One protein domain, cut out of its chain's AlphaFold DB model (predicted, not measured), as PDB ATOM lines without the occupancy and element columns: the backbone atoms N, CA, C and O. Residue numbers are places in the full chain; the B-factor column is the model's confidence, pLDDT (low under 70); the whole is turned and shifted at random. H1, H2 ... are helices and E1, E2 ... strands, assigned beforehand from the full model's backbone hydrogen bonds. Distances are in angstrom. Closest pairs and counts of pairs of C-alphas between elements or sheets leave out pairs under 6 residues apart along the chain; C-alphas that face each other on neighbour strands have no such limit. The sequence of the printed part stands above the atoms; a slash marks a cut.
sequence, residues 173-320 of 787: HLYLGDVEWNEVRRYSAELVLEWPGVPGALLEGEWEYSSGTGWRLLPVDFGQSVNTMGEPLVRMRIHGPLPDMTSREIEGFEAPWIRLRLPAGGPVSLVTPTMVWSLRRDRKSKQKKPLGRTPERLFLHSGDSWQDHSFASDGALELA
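This is residues 173 to 320 of the 787 residues of the protein "Baseplate_J domain-containing protein" of Planctomycetes bacterium (UniProt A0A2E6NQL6). Two strongly twisted antiparallel sheets lie partly face to face with their strands crossed: a branched sheet of E1, E3, E4, E7, E8, E12 and E13, and a five-stranded sheet in the order E5 - E6 - E2 - E10 - E11. The short helix H1 lies over E2 and grazes the branched sheet, the short helix H2 grazes both sheets, and E9 and E14 form a small third antiparallel sheet; the long hairpin E10 and E11 makes one end of the longest axis and the link from E8 to E9 the other. The printed part has 148 residues with two named helices and fourteen named strands, in the chain order E1 H1 E2 H2 E3 E4 E5 E6 E7 E8 E9 E10 E11 E12 E13 E14. It is mostly strand and compact, with a radius of gyration of the C-alphas of 14.9 A and spans of 48 by 42 by 26 A.

In the branched sheet E8, residues 253 to 262, has three neighbours and bends by 85 degrees at residue 256. E1, residues 173 to 177, lies on one side of it, antiparallel at 148 degrees, with N 176 and O 258 2.8 A apart. On the other side are E3, residues 206 to 211, beside 257 to 261, and E7, residues 247 to 250, beside 253 to 256. N 208 and O 259 are 2.8 A apart, and N 248 and O 255, in the hairpin E7 and E8, 2.9 A. E4, residues 214 to 217, is an edge strand and forms a hairpin with E3, with N 209 and O 216 2.8 A apart. E12, residues 297 to 302, lies on the other side of E1 from E8, with N 175 and O 299 2.8 A apart. E13, residues 305 to 308, forms a hairpin with E12, with N 307 and O 300 2.8 A apart. E4 runs on into E5, residues 220 to 226, across a break of 2 residues at 60 degrees. E5 and E6, residues 232 to 239, form a hairpin, with N 223 and O 235 2.8 A apart. E2, residues 189 to 196, is antiparallel to E6 at 158 degrees, with N 195 and O 234 2.8 A apart, and to E10, residues 274 to 282, with N 190 and O 279 2.8 A apart. E10 and E11, residues 285 to 293, form a hairpin, with N 280 and O 287 2.8 A apart. E9, residues 268 to 271, runs on into E10 across a break of 2 residues at 71 degrees and pairs with E14, residues 316 to 319, where N 317 and O 270 are 2.7 A apart. H1, residues 181 to 186, is on the five-stranded sheet at a height of 8.0 A, over E2 and along the strands, at 14 degrees to E2 on the local plane; the closest C-alphas of H1 and E8 are those of Trp 181 and Pro 256, 6.3 A apart. H2, residues 200 to 204, has its Ala 201 C-alpha 6.7 A from that of Leu 262 in E8, their closest pair. In H1 and H2 every O i to N i+4 pair is within hydrogen-bond range. E1 and E2 are apart.

E1 begins at C-alpha 173, (-43.555, 32.532, 87.600). E10 measures 25.2 A from first to last C-alpha, E11 25.0 A, E2 23.3 A, E6 23.0 A, E8 22.4 A and E5 18.9 A. E11 begins at C-alpha 285, (-24.321, 63.268, 92.236), and E14 ends at C-alpha 319, (-44.036, 28.436, 79.086).

The two C-alphas farthest apart are those of Gly 266 and Lys 284, 48.6 A. The printed part has no cut. No link is long; E6 to E7 and E13 to E14 are short, and the others are tight. The mean pLDDT of the printed part is 75.9, and 42 residues are under 70, among them 262 to 269, 281 to 285 and 311 to 320.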
ATOM      1  N   HIS A 173     -44.516  31.585  87.054       79.12
ATOM      2  CA  HIS A 173     -43.555  32.532  87.600       79.12
ATOM      3  C   HIS A 173     -42.266  32.510  86.791       79.12
ATOM      4  O   HIS A 173     -41.676  31.451  86.575       79.12
ATOM      5  N   LEU A 174     -41.806  33.689  86.388       85.31
ATOM      6  CA  LEU A 174     -40.464  33.895  85.859       85.31
ATOM      7  C   LEU A 174     -39.620  34.577  86.934       85.31
ATOM      8  O   LEU A 174     -39.947  35.683  87.347       85.31
ATOM      9  N   TYR A 175     -38.541  33.937  87.370       88.81
ATOM     10  CA  TYR A 175     -37.618  34.439  88.383       88.81
ATOM     11  C   TYR A 175     -36.336  34.954  87.738       88.81
ATOM     12  O   TYR A 175     -35.714  34.245  86.950       88.81
ATOM     13  N   LEU A 176     -35.919  36.161  88.120       91.38
ATOM     14  CA  LEU A 176     -34.664  36.787  87.710       91.38
ATOM     15  C   LEU A 176     -33.799  37.027  88.954       91.38
ATOM     16  O   LEU A 176     -34.135  37.850  89.811       91.38
ATOM     17  N   GLY A 177     -32.693  36.295  89.059       91.69
ATOM     18  CA  GLY A 177     -31.746  36.370  90.173       91.69
ATOM     19  C   GLY A 177     -30.467  37.064  89.737       91.69
ATOM     20  O   GLY A 177     -29.871  36.677  88.735       91.69
ATOM     21  N   ASP A 178     -30.062  38.109  90.459       91.06
ATOM     22  CA  ASP A 178     -28.842  38.855  90.143       91.06
ATOM     23  C   ASP A 178     -28.342  39.683  91.331       91.06
ATOM     24  O   ASP A 178     -29.122  40.339  92.018       91.06
ATOM     25  N   VAL A 179     -27.033  39.737  91.563       88.19
ATOM     26  CA  VAL A 179     -26.459  40.559  92.640       88.19
ATOM     27  C   VAL A 179     -26.682  42.067  92.450       88.19
ATOM     28  O   VAL A 179     -26.712  42.797  93.447       88.19
ATOM     29  N   GLU A 180     -26.882  42.540  91.211       86.81
ATOM     30  CA  GLU A 180     -27.109  43.959  90.894       86.81
ATOM     31  C   GLU A 180     -28.432  44.494  91.460       86.81
ATOM     32  O   GLU A 180     -28.554  45.702  91.672       86.81
ATOM     33  N   TRP A 181     -29.398  43.633  91.813       86.56
ATOM     34  CA  TRP A 181     -30.612  44.088  92.500       86.56
ATOM     35  C   TRP A 181     -30.288  44.773  93.840       86.56
ATOM     36  O   TRP A 181     -31.038  45.633  94.300       86.56
ATOM     37  N   ASN A 182     -29.138  44.484  94.464       80.88
ATOM     38  CA  ASN A 182     -28.720  45.175  95.687       80.88
ATOM     39  C   ASN A 182     -28.514  46.691  95.507       80.88
ATOM     40  O   ASN A 182     -28.593  47.423  96.496       80.88
ATOM     41  N   GLU A 183     -28.292  47.178  94.283       78.88
ATOM     42  CA  GLU A 183     -28.216  48.618  94.003       78.88
ATOM     43  C   GLU A 183     -29.557  49.301  94.286       78.88
ATOM     44  O   GLU A 183     -29.608  50.294  95.013       78.88
ATOM     45  N   VAL A 184     -30.658  48.729  93.783       77.88
ATOM     46  CA  VAL A 184     -32.011  49.245  94.049       77.88
ATOM     47  C   VAL A 184     -32.478  48.933  95.465       77.88
ATOM     48  O   VAL A 184     -33.325  49.650  95.970       77.88
ATOM     49  N   ARG A 185     -31.900  47.946  96.161       76.44
ATOM     50  CA  ARG A 185     -32.154  47.724  97.598       76.44
ATOM     51  C   ARG A 185     -31.615  48.850  98.472       76.44
ATOM     52  O   ARG A 185     -32.298  49.320  99.376       76.44
ATOM     53  N   ARG A 186     -30.349  49.212  98.256       68.12
ATOM     54  CA  ARG A 186     -29.578  50.061  99.177       68.12
ATOM     55  C   ARG A 186     -29.685  51.539  98.850       68.12
ATOM     56  O   ARG A 186     -29.453  52.365  99.729       68.12
ATOM     57  N   TYR A 187     -29.993  51.870  97.601       67.56
ATOM     58  CA  TYR A 187     -29.899  53.233  97.112       67.56
ATOM     59  C   TYR A 187     -31.153  53.667  96.366       67.56
ATOM     60  O   TYR A 187     -31.897  52.872  95.793       67.56
ATOM     61  N   SER A 188     -31.324  54.986  96.313       69.25
ATOM     62  CA  SER A 188     -32.173  55.657  95.336       69.25
ATOM     63  C   SER A 188     -31.594  55.443  93.929       69.25
ATOM     64  O   SER A 188     -30.849  56.275  93.404       69.25
ATOM     65  N   ALA A 189     -31.887  54.284  93.340       71.94
ATOM     66  CA  ALA A 189     -31.338  53.838  92.068       71.94
ATOM     67  C   ALA A 189     -32.430  53.458  91.059       71.94
ATOM     68  O   ALA A 189     -33.559  53.141  91.421       71.94
ATOM     69  N   GLU A 190     -32.080  53.506  89.780       82.38
ATOM     70  CA  GLU A 190     -32.903  53.043  88.665       82.38
ATOM     71  C   GLU A 190     -32.136  51.942  87.931       82.38
ATOM     72  O   GLU A 190     -30.998  52.167  87.510       82.38
ATOM     73  N   LEU A 191     -32.740  50.765  87.784       85.69
ATOM     74  CA  LEU A 191     -32.176  49.650  87.025       85.69
ATOM     75  C   LEU A 191     -33.054  49.371  85.809       85.69
ATOM     76  O   LEU A 191     -34.278  49.303  85.920       85.69
ATOM     77  N   VAL A 192     -32.425  49.256  84.642       88.06
ATOM     78  CA  VAL A 192     -33.132  49.169  83.363       88.06
ATOM     79  C   VAL A 192     -32.875  47.841  82.671       88.06
ATOM     80  O   VAL A 192     -31.722  47.495  82.400       88.06
ATOM     81  N   LEU A 193     -33.963  47.150  82.337       89.81
ATOM     82  CA  LEU A 193     -33.974  45.951  81.510       89.81
ATOM     83  C   LEU A 193     -34.606  46.263  80.151       89.81
ATOM     84  O   LEU A 193     -35.566  47.031  80.058       89.81
ATOM     85  N   GLU A 194     -34.094  45.642  79.100       88.12
ATOM     86  CA  GLU A 194     -34.678  45.673  77.761       88.12
ATOM     87  C   GLU A 194     -35.105  44.269  77.346       88.12
ATOM     88  O   GLU A 194     -34.323  43.320  77.396       88.12
ATOM     89  N   TRP A 195     -36.369  44.164  76.950       86.31
ATOM     90  CA  TRP A 195     -37.014  42.945  76.491       86.31
ATOM     91  C   TRP A 195     -37.211  43.026  74.979       86.31
ATOM     92  O   TRP A 195     -37.875  43.961  74.523       86.31
ATOM     93  N   PRO A 196     -36.663  42.088  74.194       80.50
ATOM     94  CA  PRO A 196     -36.945  42.016  72.764       80.50
ATOM     95  C   PRO A 196     -38.438  41.767  72.493       80.50
ATOM     96  O   PRO A 196     -39.076  40.951  73.160       80.50
ATOM     97  N   GLY A 197     -38.999  42.459  71.499       75.31
ATOM     98  CA  GLY A 197     -40.418  42.380  71.150       75.31
ATOM     99  C   GLY A 197     -41.334  43.187  72.077       75.31
ATOM    100  O   GLY A 197     -40.893  44.061  72.822       75.31
ATOM    101  N   VAL A 198     -42.642  42.908  72.011       62.72
ATOM    102  CA  VAL A 198     -43.670  43.518  72.880       62.72
ATOM    103  C   VAL A 198     -44.572  42.420  73.452       62.72
ATOM    104  O   VAL A 198     -45.701  42.245  72.990       62.72
ATOM    105  N   PRO A 199     -44.091  41.618  74.416       63.78
ATOM    106  CA  PRO A 199     -44.900  40.535  74.950       63.78
ATOM    107  C   PRO A 199     -46.026  41.104  75.822       63.78
ATOM    108  O   PRO A 199     -45.752  41.715  76.854       63.78
ATOM    109  N   GLY A 200     -47.289  40.892  75.435       61.84
ATOM    110  CA  GLY A 200     -48.453  41.359  76.209       61.84
ATOM    111  C   GLY A 200     -48.450  40.843  77.652       61.84
ATOM    112  O   GLY A 200     -48.687  41.601  78.584       61.84
ATOM    113  N   ALA A 201     -48.010  39.597  77.844       66.06
ATOM    114  CA  ALA A 201     -47.867  38.958  79.151       66.06
ATOM    115  C   ALA A 201     -46.927  39.708  80.121       66.06
ATOM    116  O   ALA A 201     -47.139  39.677  81.329       66.06
ATOM    117  N   LEU A 202     -45.911  40.418  79.611       72.12
ATOM    118  CA  LEU A 202     -45.003  41.231  80.431       72.12
ATOM    119  C   LEU A 202     -45.714  42.453  81.040       72.12
ATOM    120  O   LEU A 202     -45.361  42.886  82.136       72.12
ATOM    121  N   LEU A 203     -46.677  43.011  80.297       68.81
ATOM    122  CA  LEU A 203     -47.444  44.206  80.657       68.81
ATOM    123  C   LEU A 203     -48.687  43.866  81.491       68.81
ATOM    124  O   LEU A 203     -49.144  44.702  82.264       68.81
ATOM    125  N   GLU A 204     -49.234  42.664  81.307       65.69
ATOM    126  CA  GLU A 204     -50.416  42.161  82.016       65.69
ATOM    127  C   GLU A 204     -50.069  41.441  83.329       65.69
ATOM    128  O   GLU A 204     -50.928  41.310  84.198       65.69
ATOM    129  N   GLY A 205     -48.829  40.965  83.484       70.12
ATOM    130  CA  GLY A 205     -48.380  40.259  84.683       70.12
ATOM    131  C   GLY A 205     -47.992  41.178  85.846       70.12
ATOM    132  O   GLY A 205     -47.592  42.330  85.668       70.12
ATOM    133  N   GLU A 206     -48.071  40.640  87.062       76.38
ATOM    134  CA  GLU A 206     -47.670  41.341  88.284       76.38
ATOM    135  C   GLU A 206     -46.188  41.090  88.582       76.38
ATOM    136  O   GLU A 206     -45.728  39.948  88.620       76.38
ATOM    137  N   TRP A 207     -45.429  42.154  88.829       83.44
ATOM    138  CA  TRP A 207     -44.027  42.050  89.223       83.44
ATOM    139  C   TRP A 207     -43.884  42.065  90.733       83.44
ATOM    140  O   TRP A 207     -44.564  42.820  91.423       83.44
ATOM    141  N   GLU A 208     -42.961  41.258  91.243       84.44
ATOM    142  CA  GLU A 208     -42.669  41.167  92.661       84.44
ATOM    143  C   GLU A 208     -41.164  41.044  92.940       84.44
ATOM    144  O   GLU A 208     -40.396  40.608  92.088       84.44
ATOM    145  N   TYR A 209     -40.723  41.395  94.146       86.94
ATOM    146  CA  TYR A 209     -39.352  41.194  94.623       86.94
ATOM    147  C   TYR A 209     -39.310  40.373  95.912       86.94
ATOM    148  O   TYR A 209     -40.296  40.269  96.649       86.94
ATOM    149  N   SER A 210     -38.166  39.742  96.171       81.25
ATOM    150  CA  SER A 210     -37.944  38.890  97.336       81.25
ATOM    151  C   SER A 210     -37.880  39.701  98.620       81.25
ATOM    152  O   SER A 210     -37.014  40.550  98.768       81.25
ATOM    153  N   SER A 211     -38.734  39.398  99.594       78.00
ATOM    154  CA  SER A 211     -38.724  40.026 100.926       78.00
ATOM    155  C   SER A 211     -38.639  38.952 102.009       78.00
ATOM    156  O   SER A 211     -38.988  37.802 101.746       78.00
ATOM    157  N   GLY A 212     -38.182  39.304 103.216       63.44
ATOM    158  CA  GLY A 212     -37.743  38.323 104.223       63.44
ATOM    159  C   GLY A 212     -38.723  37.180 104.528       63.44
ATOM    160  O   GLY A 212     -38.284  36.067 104.795       63.44
ATOM    161  N   THR A 213     -40.035  37.416 104.445       54.53
ATOM    162  CA  THR A 213     -41.074  36.393 104.683       54.53
ATOM    163  C   THR A 213     -41.853  35.983 103.426       54.53
ATOM    164  O   THR A 213     -42.767  35.166 103.518       54.53
ATOM    165  N   GLY A 214     -41.521  36.513 102.241       70.88
ATOM    166  CA  GLY A 214     -42.283  36.233 101.024       70.88
ATOM    167  C   GLY A 214     -41.884  37.056  99.795       70.88
ATOM    168  O   GLY A 214     -40.711  37.184  99.444       70.88
ATOM    169  N   TRP A 215     -42.886  37.579  99.095       76.44
ATOM    170  CA  TRP A 215     -42.744  38.364  97.862       76.44
ATOM    171  C   TRP A 215     -43.559  39.648  97.962       76.44
ATOM    172  O   TRP A 215     -44.573  39.676  98.658       76.44
ATOM    173  N   ARG A 216     -43.137  40.727  97.314       68.56
ATOM    174  CA  ARG A 216     -43.830  42.021  97.391       68.56
ATOM    175  C   ARG A 216     -43.950  42.666  96.040       68.56
ATOM    176  O   ARG A 216     -43.023  42.526  95.260       68.56
ATOM    177  N   LEU A 217     -45.045  43.389  95.807       71.00
ATOM    178  CA  LEU A 217     -45.276  44.092  94.550       71.00
ATOM    179  C   LEU A 217     -44.102  45.018  94.229       71.00
ATOM    180  O   LEU A 217     -43.663  45.809  95.059       71.00
ATOM    181  N   LEU A 218     -43.589  44.873  93.015       78.12
ATOM    182  CA  LEU A 218     -42.493  45.646  92.468       78.12
ATOM    183  C   LEU A 218     -43.082  46.677  91.498       78.12
ATOM    184  O   LEU A 218     -43.592  46.286  90.446       78.12
ATOM    185  N   PRO A 219     -43.012  47.982  91.803       68.81
ATOM    186  CA  PRO A 219     -43.399  49.010  90.850       68.81
ATOM    187  C   PRO A 219     -42.413  49.028  89.677       68.81
ATOM    188  O   PRO A 219     -41.201  49.184  89.857       68.81
ATOM    189  N   VAL A 220     -42.946  48.863  88.469       80.81
ATOM    190  CA  VAL A 220     -42.168  48.808  87.229       80.81
ATOM    191  C   VAL A 220     -42.768  49.746  86.194       80.81
ATOM    192  O   VAL A 220     -43.979  49.755  85.978       80.81
ATOM    193  N   ASP A 221     -41.914  50.519  85.528       79.50
ATOM    194  CA  ASP A 221     -42.344  51.363  84.417       79.50
ATOM    195  C   ASP A 221     -41.928  50.736  83.094       79.50
ATOM    196  O   ASP A 221     -40.745  50.462  82.863       79.50
ATOM    197  N   PHE A 222     -42.883  50.608  82.179       81.62
ATOM    198  CA  PHE A 222     -42.619  50.170  80.817       81.62
ATOM    199  C   PHE A 222     -42.608  51.349  79.850       81.62
ATOM    200  O   PHE A 222     -43.455  52.238  79.894       81.62
ATOM    201  N   GLY A 223     -41.643  51.352  78.935       79.19
ATOM    202  CA  GLY A 223     -41.641  52.227  77.771       79.19
ATOM    203  C   GLY A 223     -41.271  51.439  76.527       79.19
ATOM    204  O   GLY A 223     -40.343  50.639  76.557       79.19
ATOM    205  N   GLN A 224     -41.973  51.672  75.426       80.44
ATOM    206  CA  GLN A 224     -41.605  51.079  74.144       80.44
ATOM    207  C   GLN A 224     -40.412  51.827  73.542       80.44
ATOM    208  O   GLN A 224     -40.299  53.050  73.647       80.44
ATOM    209  N   SER A 225     -39.500  51.085  72.930       76.81
ATOM    210  CA  SER A 225     -38.354  51.621  72.207       76.81
ATOM    211  C   SER A 225     -38.000  50.700  71.041       76.81
ATOM    212  O   SER A 225     -38.709  49.736  70.759       76.81
ATOM    213  N   VAL A 226     -36.909  51.009  70.350       78.50
ATOM    214  CA  VAL A 226     -36.342  50.163  69.300       78.50
ATOM    215  C   VAL A 226     -34.866  49.927  69.590       78.50
ATOM    216  O   VAL A 226     -34.194  50.816  70.123       78.50
ATOM    217  N   ASN A 227     -34.363  48.734  69.273       74.56
ATOM    218  CA  ASN A 227     -32.935  48.447  69.397       74.56
ATOM    219  C   ASN A 227     -32.148  49.169  68.289       74.56
ATOM    220  O   ASN A 227     -32.702  49.836  67.411       74.56
ATOM    221  N   THR A 228     -30.825  49.023  68.307       72.56
ATOM    222  CA  THR A 228     -29.924  49.624  67.310       72.56
ATOM    223  C   THR A 228     -30.174  49.116  65.881       72.56
ATOM    224  O   THR A 228     -29.765  49.774  64.929       72.56
ATOM    225  N   MET A 229     -30.868  47.981  65.735       72.94
ATOM    226  CA  MET A 229     -31.264  47.357  64.467       72.94
ATOM    227  C   MET A 229     -32.688  47.746  64.020       72.94
ATOM    228  O   MET A 229     -33.131  47.315  62.958       72.94
ATOM    229  N   GLY A 230     -33.399  48.580  64.789       74.00
ATOM    230  CA  GLY A 230     -34.761  49.031  64.485       74.00
ATOM    231  C   GLY A 230     -35.874  48.062  64.899       74.00
ATOM    232  O   GLY A 230     -37.034  48.303  64.573       74.00
ATOM    233  N   GLU A 231     -35.554  46.988  65.621       78.00
ATOM    234  CA  GLU A 231     -36.538  46.022  66.112       78.00
ATOM    235  C   GLU A 231     -37.214  46.536  67.390       78.00
ATOM    236  O   GLU A 231     -36.557  47.187  68.211       78.00
ATOM    237  N   PRO A 232     -38.514  46.254  67.590       79.94
ATOM    238  CA  PRO A 232     -39.237  46.715  68.767       79.94
ATOM    239  C   PRO A 232     -38.690  46.067  70.042       79.94
ATOM    240  O   PRO A 232     -38.450  44.861  70.084       79.94
ATOM    241  N   LEU A 233     -38.543  46.871  71.095       84.06
ATOM    242  CA  LEU A 233     -38.210  46.404  72.438       84.06
ATOM    243  C   LEU A 233     -39.049  47.120  73.497       84.06
ATOM    244  O   LEU A 233     -39.461  48.272  73.326       84.06
ATOM    245  N   VAL A 234     -39.253  46.455  74.628       84.75
ATOM    246  CA  VAL A 234     -39.857  47.043  75.825       84.75
ATOM    247  C   VAL A 234     -38.768  47.316  76.852       84.75
ATOM    248  O   VAL A 234     -38.073  46.415  77.315       84.75
ATOM    249  N   ARG A 235     -38.628  48.584  77.233       86.19
ATOM    250  CA  ARG A 235     -37.734  49.030  78.297       86.19
ATOM    251  C   ARG A 235     -38.486  49.049  79.621       86.19
ATOM    252  O   ARG A 235     -39.370  49.882  79.816       86.19
ATOM    253  N   MET A 236     -38.089  48.166  80.521       88.38
ATOM    254  CA  MET A 236     -38.577  48.051  81.889       88.38
ATOM    255  C   MET A 236     -37.630  48.797  82.830       88.38
ATOM    256  O   MET A 236     -36.416  48.596  82.778       88.38
ATOM    257  N   ARG A 237     -38.169  49.660  83.691       86.50
ATOM    258  CA  ARG A 237     -37.405  50.397  84.704       86.50
ATOM    259  C   ARG A 237     -37.875  49.999  86.090       86.50
ATOM    260  O   ARG A 237     -39.067  50.051  86.380       86.50
ATOM    261  N   ILE A 238     -36.918  49.637  86.930       86.25
ATOM    262  CA  ILE A 238     -37.119  49.297  88.333       86.25
ATOM    263  C   ILE A 238     -36.533  50.422  89.174       86.25
ATOM    264  O   ILE A 238     -35.406  50.860  88.931       86.25
ATOM    265  N   HIS A 239     -37.292  50.879  90.164       80.25
ATOM    266  CA  HIS A 239     -36.921  52.011  91.002       80.25
ATOM    267  C   HIS A 239     -36.710  51.570  92.446       80.25
ATOM    268  O   HIS A 239     -37.535  50.865  93.017       80.25
ATOM    269  N   GLY A 240     -35.585  51.996  93.014       71.81
ATOM    270  CA  GLY A 240     -35.288  51.893  94.435       71.81
ATOM    271  C   GLY A 240     -35.564  53.201  95.194       71.81
ATOM    272  O   GLY A 240     -35.832  54.241  94.578       71.81
ATOM    273  N   PRO A 241     -35.419  53.190  96.527       71.25
ATOM    274  CA  PRO A 241     -34.920  52.061  97.312       71.25
ATOM    275  C   PRO A 241     -35.977  50.952  97.516       71.25
ATOM    276  O   PRO A 241     -37.151  51.249  97.677       71.25
ATOM    277  N   LEU A 242     -35.556  49.685  97.550       75.50
ATOM    278  CA  LEU A 242     -36.351  48.496  97.917       75.50
ATOM    279  C   LEU A 242     -35.734  47.849  99.175       75.50
ATOM    280  O   LEU A 242     -35.089  46.801  99.097       75.50
ATOM    281  N   PRO A 243     -35.811  48.528 100.329       65.38
ATOM    282  CA  PRO A 243     -34.994  48.243 101.514       65.38
ATOM    283  C   PRO A 243     -35.229  46.871 102.147       65.38
ATOM    284  O   PRO A 243     -34.307  46.270 102.701       65.38
ATOM    285  N   ASP A 244     -36.455  46.377 102.074       67.56
ATOM    286  CA  ASP A 244     -36.882  45.080 102.585       67.56
ATOM    287  C   ASP A 244     -36.615  43.935 101.600       67.56
ATOM    288  O   ASP A 244     -36.950  42.782 101.890       67.56
ATOM    289  N   MET A 245     -35.969  44.227 100.464       79.62
ATOM    290  CA  MET A 245     -35.498  43.186  99.573       79.62
ATOM    291  C   MET A 245     -34.431  42.335 100.270       79.62
ATOM    292  O   MET A 245     -33.476  42.843 100.861       79.62
ATOM    293  N   THR A 246     -34.575  41.019 100.188       79.88
ATOM    294  CA  THR A 246     -33.685  40.045 100.836       79.88
ATOM    295  C   THR A 246     -33.158  39.038  99.830       79.88
ATOM    296  O   THR A 246     -33.789  38.783  98.804       79.88
ATOM    297  N   SER A 247     -31.990  38.473 100.125       85.06
ATOM    298  CA  SER A 247     -31.473  37.326  99.388       85.06
ATOM    299  C   SER A 247     -32.184  36.057  99.850       85.06
ATOM    300  O   SER A 247     -32.530  35.929 101.023       85.06
ATOM    301  N   ARG A 248     -32.435  35.140  98.919       86.00
ATOM    302  CA  ARG A 248     -33.055  33.839  99.179       86.00
ATOM    303  C   ARG A 248     -32.428  32.792  98.273       86.00
ATOM    304  O   ARG A 248     -32.092  33.092  97.130       86.00
ATOM    305  N   GLU A 249     -32.350  31.567  98.774       86.44
ATOM    306  CA  GLU A 249     -32.014  30.392  97.980       86.44
ATOM    307  C   GLU A 249     -33.226  29.928  97.150       86.44
ATOM    308  O   GLU A 249     -34.291  29.633  97.697       86.44
ATOM    309  N   ILE A 250     -33.078  29.897  95.824       82.56
ATOM    310  CA  ILE A 250     -34.023  29.277  94.881       82.56
ATOM    311  C   ILE A 250     -33.213  28.335  93.991       82.56
ATOM    312  O   ILE A 250     -32.196  28.760  93.447       82.56
ATOM    313  N   GLU A 251     -33.636  27.071  93.872       84.00
ATOM    314  CA  GLU A 251     -32.938  26.028  93.095       84.00
ATOM    315  C   GLU A 251     -31.413  25.987  93.359       84.00
ATOM    316  O   GLU A 251     -30.597  25.883  92.444       84.00
ATOM    317  N   GLY A 252     -31.010  26.115  94.631       80.69
ATOM    318  CA  GLY A 252     -29.604  26.072  95.054       80.69
ATOM    319  C   GLY A 252     -28.793  27.349  94.800       80.69
ATOM    320  O   GLY A 252     -27.572  27.335  94.961       80.69
ATOM    321  N   PHE A 253     -29.431  28.453  94.389       84.25
ATOM    322  CA  PHE A 253     -28.767  29.737  94.153       84.25
ATOM    323  C   PHE A 253     -29.274  30.824  95.103       84.25
ATOM    324  O   PHE A 253     -30.455  31.178  95.095       84.25
ATOM    325  N   GLU A 254     -28.370  31.378  95.911       88.75
ATOM    326  CA  GLU A 254     -28.670  32.470  96.835       88.75
ATOM    327  C   GLU A 254     -28.419  33.831  96.174       88.75
ATOM    328  O   GLU A 254     -27.283  34.237  95.931       88.75
ATOM    329  N   ALA A 255     -29.495  34.565  95.909       89.06
ATOM    330  CA  ALA A 255     -29.442  35.917  95.360       89.06
ATOM    331  C   ALA A 255     -30.660  36.727  95.813       89.06
ATOM    332  O   ALA A 255     -31.631  36.155  96.315       89.06
ATOM    333  N   PRO A 256     -30.649  38.063  95.690       89.38
ATOM    334  CA  PRO A 256     -31.905  38.795  95.628       89.38
ATOM    335  C   PRO A 256     -32.635  38.420  94.330       89.38
ATOM    336  O   PRO A 256     -32.005  38.159  93.304       89.38
ATOM    337  N   TRP A 257     -33.963  38.375  94.381       90.19
ATOM    338  CA  TRP A 257     -34.789  37.922  93.268       90.19
ATOM    339  C   TRP A 257     -35.887  38.925  92.966       90.19
ATOM    340  O   TRP A 257     -36.556  39.419  93.874       90.19
ATOM    341  N   ILE A 258     -36.148  39.128  91.682       91.88
ATOM    342  CA  ILE A 258     -37.426  39.656  91.208       91.88
ATOM    343  C   ILE A 258     -38.162  38.544  90.468       91.88
ATOM    344  O   ILE A 258     -37.530  37.689  89.843       91.88
ATOM    345  N   ARG A 259     -39.488  38.514  90.557       89.06
ATOM    346  CA  ARG A 259     -40.321  37.558  89.833       89.06
ATOM    347  C   ARG A 259     -41.461  38.247  89.104       89.06
ATOM    348  O   ARG A 259     -42.018  39.216  89.603       89.06
ATOM    349  N   LEU A 260     -41.816  37.716  87.947       84.69
ATOM    350  CA  LEU A 260     -43.024  38.052  87.209       84.69
ATOM    351  C   LEU A 260     -44.043  36.939  87.435       84.69
ATOM    352  O   LEU A 260     -43.754  35.781  87.135       84.69
ATOM    353  N   ARG A 261     -45.211  37.300  87.961       78.38
ATOM    354  CA  ARG A 261     -46.380  36.440  88.124       78.38
ATOM    355  C   ARG A 261     -47.304  36.654  86.932       78.38
ATOM    356  O   ARG A 261     -47.824  37.748  86.725       78.38
ATOM    357  N   LEU A 262     -47.468  35.615  86.127       69.44
ATOM    358  CA  LEU A 262     -48.326  35.632  84.949       69.44
ATOM    359  C   LEU A 262     -49.675  34.981  85.277       69.44
ATOM    360  O   LEU A 262     -49.690  33.968  85.985       69.44
ATOM    361  N   PRO A 263     -50.789  35.511  84.742       53.38
ATOM    362  CA  PRO A 263     -52.105  34.920  84.947       53.38
ATOM    363  C   PRO A 263     -52.162  33.482  84.409       53.38
ATOM    364  O   PRO A 263     -51.539  33.153  83.395       53.38
ATOM    365  N   ALA A 264     -52.934  32.623  85.081       50.38
ATOM    366  CA  ALA A 264     -53.186  31.254  84.636       50.38
ATOM    367  C   ALA A 264     -53.802  31.250  83.220       50.38
ATOM    368  O   ALA A 264     -54.891  31.787  83.003       50.38
ATOM    369  N   GLY A 265     -53.113  30.652  82.241       50.78
ATOM    370  CA  GLY A 265     -53.491  30.767  80.831       50.78
ATOM    371  C   GLY A 265     -52.697  29.867  79.880       50.78
ATOM    372  O   GLY A 265     -51.967  28.976  80.303       50.78
ATOM    373  N   GLY A 266     -52.904  30.065  78.573       49.09
ATOM    374  CA  GLY A 266     -52.214  29.325  77.510       49.09
ATOM    375  C   GLY A 266     -50.697  29.572  77.486       49.09
ATOM    376  O   GLY A 266     -50.192  30.391  78.249       49.09
ATOM    377  N   PRO A 267     -49.952  28.875  76.612       55.91
ATOM    378  CA  PRO A 267     -48.503  29.001  76.569       55.91
ATOM    379  C   PRO A 267     -48.070  30.441  76.273       55.91
ATOM    380  O   PRO A 267     -48.558  31.065  75.329       55.91
ATOM    381  N   VAL A 268     -47.143  30.957  77.079       61.38
ATOM    382  CA  VAL A 268     -46.558  32.295  76.924       61.38
ATOM    383  C   VAL A 268     -45.123  32.139  76.432       61.38
ATOM    384  O   VAL A 268     -44.343  31.398  77.022       61.38
ATOM    385  N   SER A 269     -44.769  32.842  75.357       67.50
ATOM    386  CA  SER A 269     -43.395  32.903  74.851       67.50
ATOM    387  C   SER A 269     -42.814  34.288  75.131       67.50
ATOM    388  O   SER A 269     -43.389  35.299  74.719       67.50
ATOM    389  N   LEU A 270     -41.706  34.338  75.869       73.31
ATOM    390  CA  LEU A 270     -40.928  35.552  76.140       73.31
ATOM    391  C   LEU A 270     -39.513  35.390  75.576       73.31
ATOM    392  O   LEU A 270     -39.087  34.287  75.265       73.31
ATOM    393  N   VAL A 271     -38.759  36.478  75.468       76.56
ATOM    394  CA  VAL A 271     -37.323  36.429  75.143       76.56
ATOM    395  C   VAL A 271     -36.538  36.892  76.365       76.56
ATOM    396  O   VAL A 271     -37.021  37.733  77.125       76.56
ATOM    397  N   THR A 272     -35.345  36.340  76.577       80.19
ATOM    398  CA  THR A 272     -34.480  36.701  77.707       80.19
ATOM    399  C   THR A 272     -34.169  38.205  77.727       80.19
ATOM    400  O   THR A 272     -33.758  38.755  76.698       80.19
ATOM    401  N   PRO A 273     -34.322  38.889  78.874       86.56
ATOM    402  CA  PRO A 273     -34.055  40.316  78.968       86.56
ATOM    403  C   PRO A 273     -32.562  40.624  79.051       86.56
ATOM    404  O   PRO A 273     -31.778  39.857  79.611       86.56
ATOM    405  N   THR A 274     -32.184  41.817  78.601       87.62
ATOM    406  CA  THR A 274     -30.840  42.371  78.803       87.62
ATOM    407  C   THR A 274     -30.873  43.461  79.869       87.62
ATOM    408  O   THR A 274     -31.622  44.428  79.748       87.62
ATOM    409  N   MET A 275     -30.038  43.356  80.903       87.62
ATOM    410  CA  MET A 275     -29.794  44.448  81.846       87.62
ATOM    411  C   MET A 275     -28.853  45.469  81.208       87.62
ATOM    412  O   MET A 275     -27.708  45.161  80.870       87.62
ATOM    413  N   VAL A 276     -29.320  46.703  81.042       85.56
ATOM    414  CA  VAL A 276     -28.615  47.714  80.244       85.56
ATOM    415  C   VAL A 276     -27.680  48.552  81.110       85.56
ATOM    416  O   VAL A 276     -26.492  48.685  80.811       85.56
ATOM    417  N   TRP A 277     -28.201  49.134  82.190       82.56
ATOM    418  CA  TRP A 277     -27.439  49.956  83.130       82.56
ATOM    419  C   TRP A 277     -28.163  50.084  84.472       82.56
ATOM    420  O   TRP A 277     -29.383  49.933  84.548       82.56
ATOM    421  N   SER A 278     -27.403  50.439  85.506       82.12
ATOM    422  CA  SER A 278     -27.913  50.959  86.774       82.12
ATOM    423  C   SER A 278     -27.513  52.431  86.942       82.12
ATOM    424  O   SER A 278     -26.445  52.870  86.503       82.12
ATOM    425  N   LEU A 279     -28.408  53.237  87.510       78.12
ATOM    426  CA  LEU A 279     -28.205  54.662  87.764       78.12
ATOM    427  C   LEU A 279     -28.480  54.955  89.230       78.12
ATOM    428  O   LEU A 279     -29.631  54.943  89.652       78.12
ATOM    429  N   ARG A 280     -27.443  55.311  89.981       76.69
ATOM    430  CA  ARG A 280     -27.565  55.776  91.360       76.69
ATOM    431  C   ARG A 280     -27.727  57.294  91.387       76.69
ATOM    432  O   ARG A 280     -26.956  58.017  90.743       76.69
ATOM    433  N   ARG A 281     -28.727  57.782  92.124       64.69
ATOM    434  CA  ARG A 281     -28.954  59.209  92.376       64.69
ATOM    435  C   ARG A 281     -28.736  59.505  93.855       64.69
ATOM    436  O   ARG A 281     -29.377  58.911  94.710       64.69
ATOM    437  N   ASP A 282     -27.846  60.446  94.117       60.94
ATOM    438  CA  ASP A 282     -27.628  61.087  95.415       60.94
ATOM    439  C   ASP A 282     -28.042  62.567  95.273       60.94
ATOM    440  O   ASP A 282     -28.033  63.112  94.162       60.94
ATOM    441  N   ARG A 283     -28.373  63.252  96.375       53.53
ATOM    442  CA  ARG A 283     -28.667  64.697  96.418       53.53
ATOM    443  C   ARG A 283     -27.616  65.545  95.692       53.53
ATOM    444  O   ARG A 283     -27.948  66.625  95.210       53.53
ATOM    445  N   LYS A 284     -26.362  65.077  95.608       52.16
ATOM    446  CA  LYS A 284     -25.235  65.812  95.002       52.16
ATOM    447  C   LYS A 284     -24.641  65.189  93.734       52.16
ATOM    448  O   LYS A 284     -23.840  65.852  93.079       52.16
ATOM    449  N   SER A 285     -24.982  63.950  93.362       62.56
ATOM    450  CA  SER A 285     -24.321  63.268  92.236       62.56
ATOM    451  C   SER A 285     -25.202  62.235  91.522       62.56
ATOM    452  O   SER A 285     -26.168  61.712  92.074       62.56
ATOM    453  N   LYS A 286     -24.865  61.945  90.257       72.50
ATOM    454  CA  LYS A 286     -25.472  60.873  89.455       72.50
ATOM    455  C   LYS A 286     -24.367  59.948  88.958       72.50
ATOM    456  O   LYS A 286     -23.471  60.405  88.253       72.50
ATOM    457  N   GLN A 287     -24.446  58.665  89.294       76.44
ATOM    458  CA  GLN A 287     -23.483  57.651  88.857       76.44
ATOM    459  C   GLN A 287     -24.195  56.610  87.997       76.44
ATOM    460  O   GLN A 287     -25.140  55.974  88.456       76.44
ATOM    461  N   LYS A 288     -23.758  56.449  86.743       83.06
ATOM    462  CA  LYS A 288     -24.320  55.477  85.797       83.06
ATOM    463  C   LYS A 288     -23.316  54.355  85.549       83.06
ATOM    464  O   LYS A 288     -22.209  54.630  85.090       83.06
ATOM    465  N   LYS A 289     -23.719  53.110  85.795       83.50
ATOM    466  CA  LYS A 289     -22.923  51.901  85.568       83.50
ATOM    467  C   LYS A 289     -23.538  51.097  84.413       83.50
ATOM    468  O   LYS A 289     -24.675  50.643  84.542       83.50
ATOM    469  N   PRO A 290     -22.855  50.953  83.264       85.94
ATOM    470  CA  PRO A 290     -23.315  50.072  82.192       85.94
ATOM    471  C   PRO A 290     -23.167  48.602  82.611       85.94
ATOM    472  O   PRO A 290     -22.164  48.242  83.224       85.94
ATOM    473  N   LEU A 291     -24.163  47.773  82.287       86.19
ATOM    474  CA  LEU A 291     -24.172  46.335  82.592       86.19
ATOM    475  C   LEU A 291     -24.025  45.509  81.310       86.19
ATOM    476  O   LEU A 291     -23.064  44.759  81.183       86.19
ATOM    477  N   GLY A 292     -24.937  45.688  80.350       83.25
ATOM    478  CA  GLY A 292     -24.869  45.068  79.022       83.25
ATOM    479  C   GLY A 292     -24.870  43.536  79.026       83.25
ATOM    480  O   GLY A 292     -24.196  42.940  78.191       83.25
ATOM    481  N   ARG A 293     -25.575  42.900  79.970       87.75
ATOM    482  CA  ARG A 293     -25.622  41.433  80.136       87.75
ATOM    483  C   ARG A 293     -27.012  40.954  80.550       87.75
ATOM    484  O   ARG A 293     -27.795  41.742  81.073       87.75
ATOM    485  N   THR A 294     -27.319  39.677  80.353       85.88
ATOM    486  CA  THR A 294     -28.531  39.055  80.910       85.88
ATOM    487  C   THR A 294     -28.427  38.924  82.441       85.88
ATOM    488  O   THR A 294     -27.316  38.989  82.990       85.88
ATOM    489  N   PRO A 295     -29.561  38.768  83.152       87.75
ATOM    490  CA  PRO A 295     -29.559  38.365  84.557       87.75
ATOM    491  C   PRO A 295     -28.760  37.076  84.769       87.75
ATOM    492  O   PRO A 295     -28.772  36.194  83.912       87.75
ATOM    493  N   GLU A 296     -28.067  36.975  85.903       89.06
ATOM    494  CA  GLU A 296     -27.199  35.838  86.229       89.06
ATOM    495  C   GLU A 296     -27.962  34.513  86.313       89.06
ATOM    496  O   GLU A 296     -27.462  33.484  85.859       89.06
ATOM    497  N   ARG A 297     -29.183  34.543  86.863       88.38
ATOM    498  CA  ARG A 297     -30.089  33.396  86.893       88.38
ATOM    499  C   ARG A 297     -31.463  33.731  86.360       88.38
ATOM    500  O   ARG A 297     -32.041  34.766  86.697       88.38
ATOM    501  N   LEU A 298     -31.998  32.802  85.576       87.56
ATOM    502  CA  LEU A 298     -33.333  32.892  85.015       87.56
ATOM    503  C   LEU A 298     -34.032  31.544  85.165       87.56
ATOM    504  O   LEU A 298     -33.681  30.575  84.493       87.56
ATOM    505  N   PHE A 299     -35.018  31.489  86.057       85.00
ATOM    506  CA  PHE A 299     -35.788  30.278  86.320       85.00
ATOM    507  C   PHE A 299     -37.244  30.460  85.942       85.00
ATOM    508  O   PHE A 299     -37.857  31.490  86.218       85.00
ATOM    509  N   LEU A 300     -37.814  29.419  85.357       79.69
ATOM    510  CA  LEU A 300     -39.223  29.347  85.039       79.69
ATOM    511  C   LEU A 300     -39.883  28.319  85.947       79.69
ATOM    512  O   LEU A 300     -39.426  27.181  86.021       79.69
ATOM    513  N   HIS A 301     -40.961  28.710  86.612       75.69
ATOM    514  CA  HIS A 301     -41.714  27.834  87.497       75.69
ATOM    515  C   HIS A 301     -43.178  27.789  87.090       75.69
ATOM    516  O   HIS A 301     -43.831  28.821  86.921       75.69
ATOM    517  N   SER A 302     -43.711  26.581  86.972       68.62
ATOM    518  CA  SER A 302     -45.129  26.357  86.731       68.62
ATOM    519  C   SER A 302     -45.591  25.150  87.535       68.62
ATOM    520  O   SER A 302     -45.095  24.041  87.331       68.62
ATOM    521  N   GLY A 303     -46.549  25.354  88.444       63.06
ATOM    522  CA  GLY A 303     -47.048  24.297  89.327       63.06
ATOM    523  C   GLY A 303     -45.960  23.793  90.270       63.06
ATOM    524  O   GLY A 303     -45.594  24.511  91.188       63.06
ATOM    525  N   ASP A 304     -45.463  22.576  90.030       55.41
ATOM    526  CA  ASP A 304     -44.343  21.964  90.768       55.41
ATOM    527  C   ASP A 304     -43.107  21.718  89.859       55.41
ATOM    528  O   ASP A 304     -42.208  20.957  90.212       55.41
ATOM    529  N   SER A 305     -43.064  22.310  88.655       63.25
ATOM    530  CA  SER A 305     -41.975  22.132  87.681       63.25
ATOM    531  C   SER A 305     -41.096  23.378  87.582       63.25
ATOM    532  O   SER A 305     -41.611  24.476  87.353       63.25
ATOM    533  N   TRP A 306     -39.779  23.190  87.698       74.19
ATOM    534  CA  TRP A 306     -38.746  24.214  87.516       74.19
ATOM    535  C   TRP A 306     -37.956  23.973  86.227       74.19
ATOM    536  O   TRP A 306     -37.616  22.838  85.896       74.19
ATOM    537  N   GLN A 307     -37.642  25.047  85.506       77.06
ATOM    538  CA  GLN A 307     -36.762  25.020  84.338       77.06
ATOM    539  C   GLN A 307     -35.689  26.103  84.467       77.06
ATOM    540  O   GLN A 307     -36.012  27.269  84.709       77.06
ATOM    541  N   ASP A 308     -34.425  25.720  84.274       82.69
ATOM    542  CA  ASP A 308     -33.284  26.638  84.276       82.69
ATOM    543  C   ASP A 308     -32.952  27.118  82.861       82.69
ATOM    544  O   ASP A 308     -32.607  26.329  81.983       82.69
ATOM    545  N   HIS A 309     -33.046  28.432  82.663       78.75
ATOM    546  CA  HIS A 309     -32.776  29.131  81.406       78.75
ATOM    547  C   HIS A 309     -31.605  30.119  81.533       78.75
ATOM    548  O   HIS A 309     -31.375  30.930  80.638       78.75
ATOM    549  N   SER A 310     -30.825  30.043  82.616       79.88
ATOM    550  CA  SER A 310     -29.730  30.978  82.929       79.88
ATOM    551  C   SER A 310     -28.622  31.026  81.865       79.88
ATOM    552  O   SER A 310     -27.905  32.018  81.764       79.88
ATOM    553  N   PHE A 311     -28.475  29.965  81.060       69.75
ATOM    554  CA  PHE A 311     -27.412  29.821  80.053       69.75
ATOM    555  C   PHE A 311     -27.916  29.830  78.601       69.75
ATOM    556  O   PHE A 311     -27.138  29.577  77.680       69.75
ATOM    557  N   ALA A 312     -29.204  30.097  78.369       59.97
ATOM    558  CA  ALA A 312     -29.754  30.161  77.020       59.97
ATOM    559  C   ALA A 312     -29.401  31.516  76.382       59.97
ATOM    560  O   ALA A 312     -29.997  32.536  76.710       59.97
ATOM    561  N   SER A 313     -28.419  31.540  75.479       47.28
ATOM    562  CA  SER A 313     -27.895  32.785  74.890       47.28
ATOM    563  C   SER A 313     -28.779  33.413  73.801       47.28
ATOM    564  O   SER A 313     -28.465  34.510  73.361       47.28
ATOM    565  N   ASP A 314     -29.838  32.726  73.358       52.62
ATOM    566  CA  ASP A 314     -30.756  33.168  72.283       52.62
ATOM    567  C   ASP A 314     -32.144  32.480  72.371       52.62
ATOM    568  O   ASP A 314     -32.885  32.364  71.393       52.62
ATOM    569  N   GLY A 315     -32.488  31.929  73.540       54.16
ATOM    570  CA  GLY A 315     -33.647  31.048  73.696       54.16
ATOM    571  C   GLY A 315     -34.960  31.801  73.898       54.16
ATOM    572  O   GLY A 315     -35.062  32.663  74.772       54.16
ATOM    573  N   ALA A 316     -35.995  31.423  73.145       59.62
ATOM    574  CA  ALA A 316     -37.368  31.730  73.521       59.62
ATOM    575  C   ALA A 316     -37.683  31.046  74.865       59.62
ATOM    576  O   ALA A 316     -37.546  29.831  75.011       59.62
ATOM    577  N   LEU A 317     -38.097  31.834  75.852       64.50
ATOM    578  CA  LEU A 317     -38.651  31.377  77.117       64.50
ATOM    579  C   LEU A 317     -40.072  30.884  76.853       64.50
ATOM    580  O   LEU A 317     -41.028  31.659  76.912       64.50
ATOM    581  N   GLU A 318     -40.211  29.606  76.513       58.72
ATOM    582  CA  GLU A 318     -41.518  28.990  76.298       58.72
ATOM    583  C   GLU A 318     -42.086  28.415  77.599       58.72
ATOM    584  O   GLU A 318     -41.627  27.401  78.126       58.72
ATOM    585  N   LEU A 319     -43.156  29.034  78.092       54.78
ATOM    586  CA  LEU A 319     -44.036  28.436  79.086       54.78
ATOM    587  C   LEU A 319     -44.924  27.403  78.395       54.78
ATOM    588  O   LEU A 319     -46.019  27.718  77.936       54.78
ATOM    589  N   ALA A 320     -44.475  26.150  78.324       48.34
ATOM    590  CA  ALA A 320     -45.378  25.046  78.029       48.34
ATOM    591  C   ALA A 320     -46.371  24.920  79.197       48.34
ATOM    592  O   ALA A 320     -45.977  24.602  80.320       48.34
TER     593      ALA A 320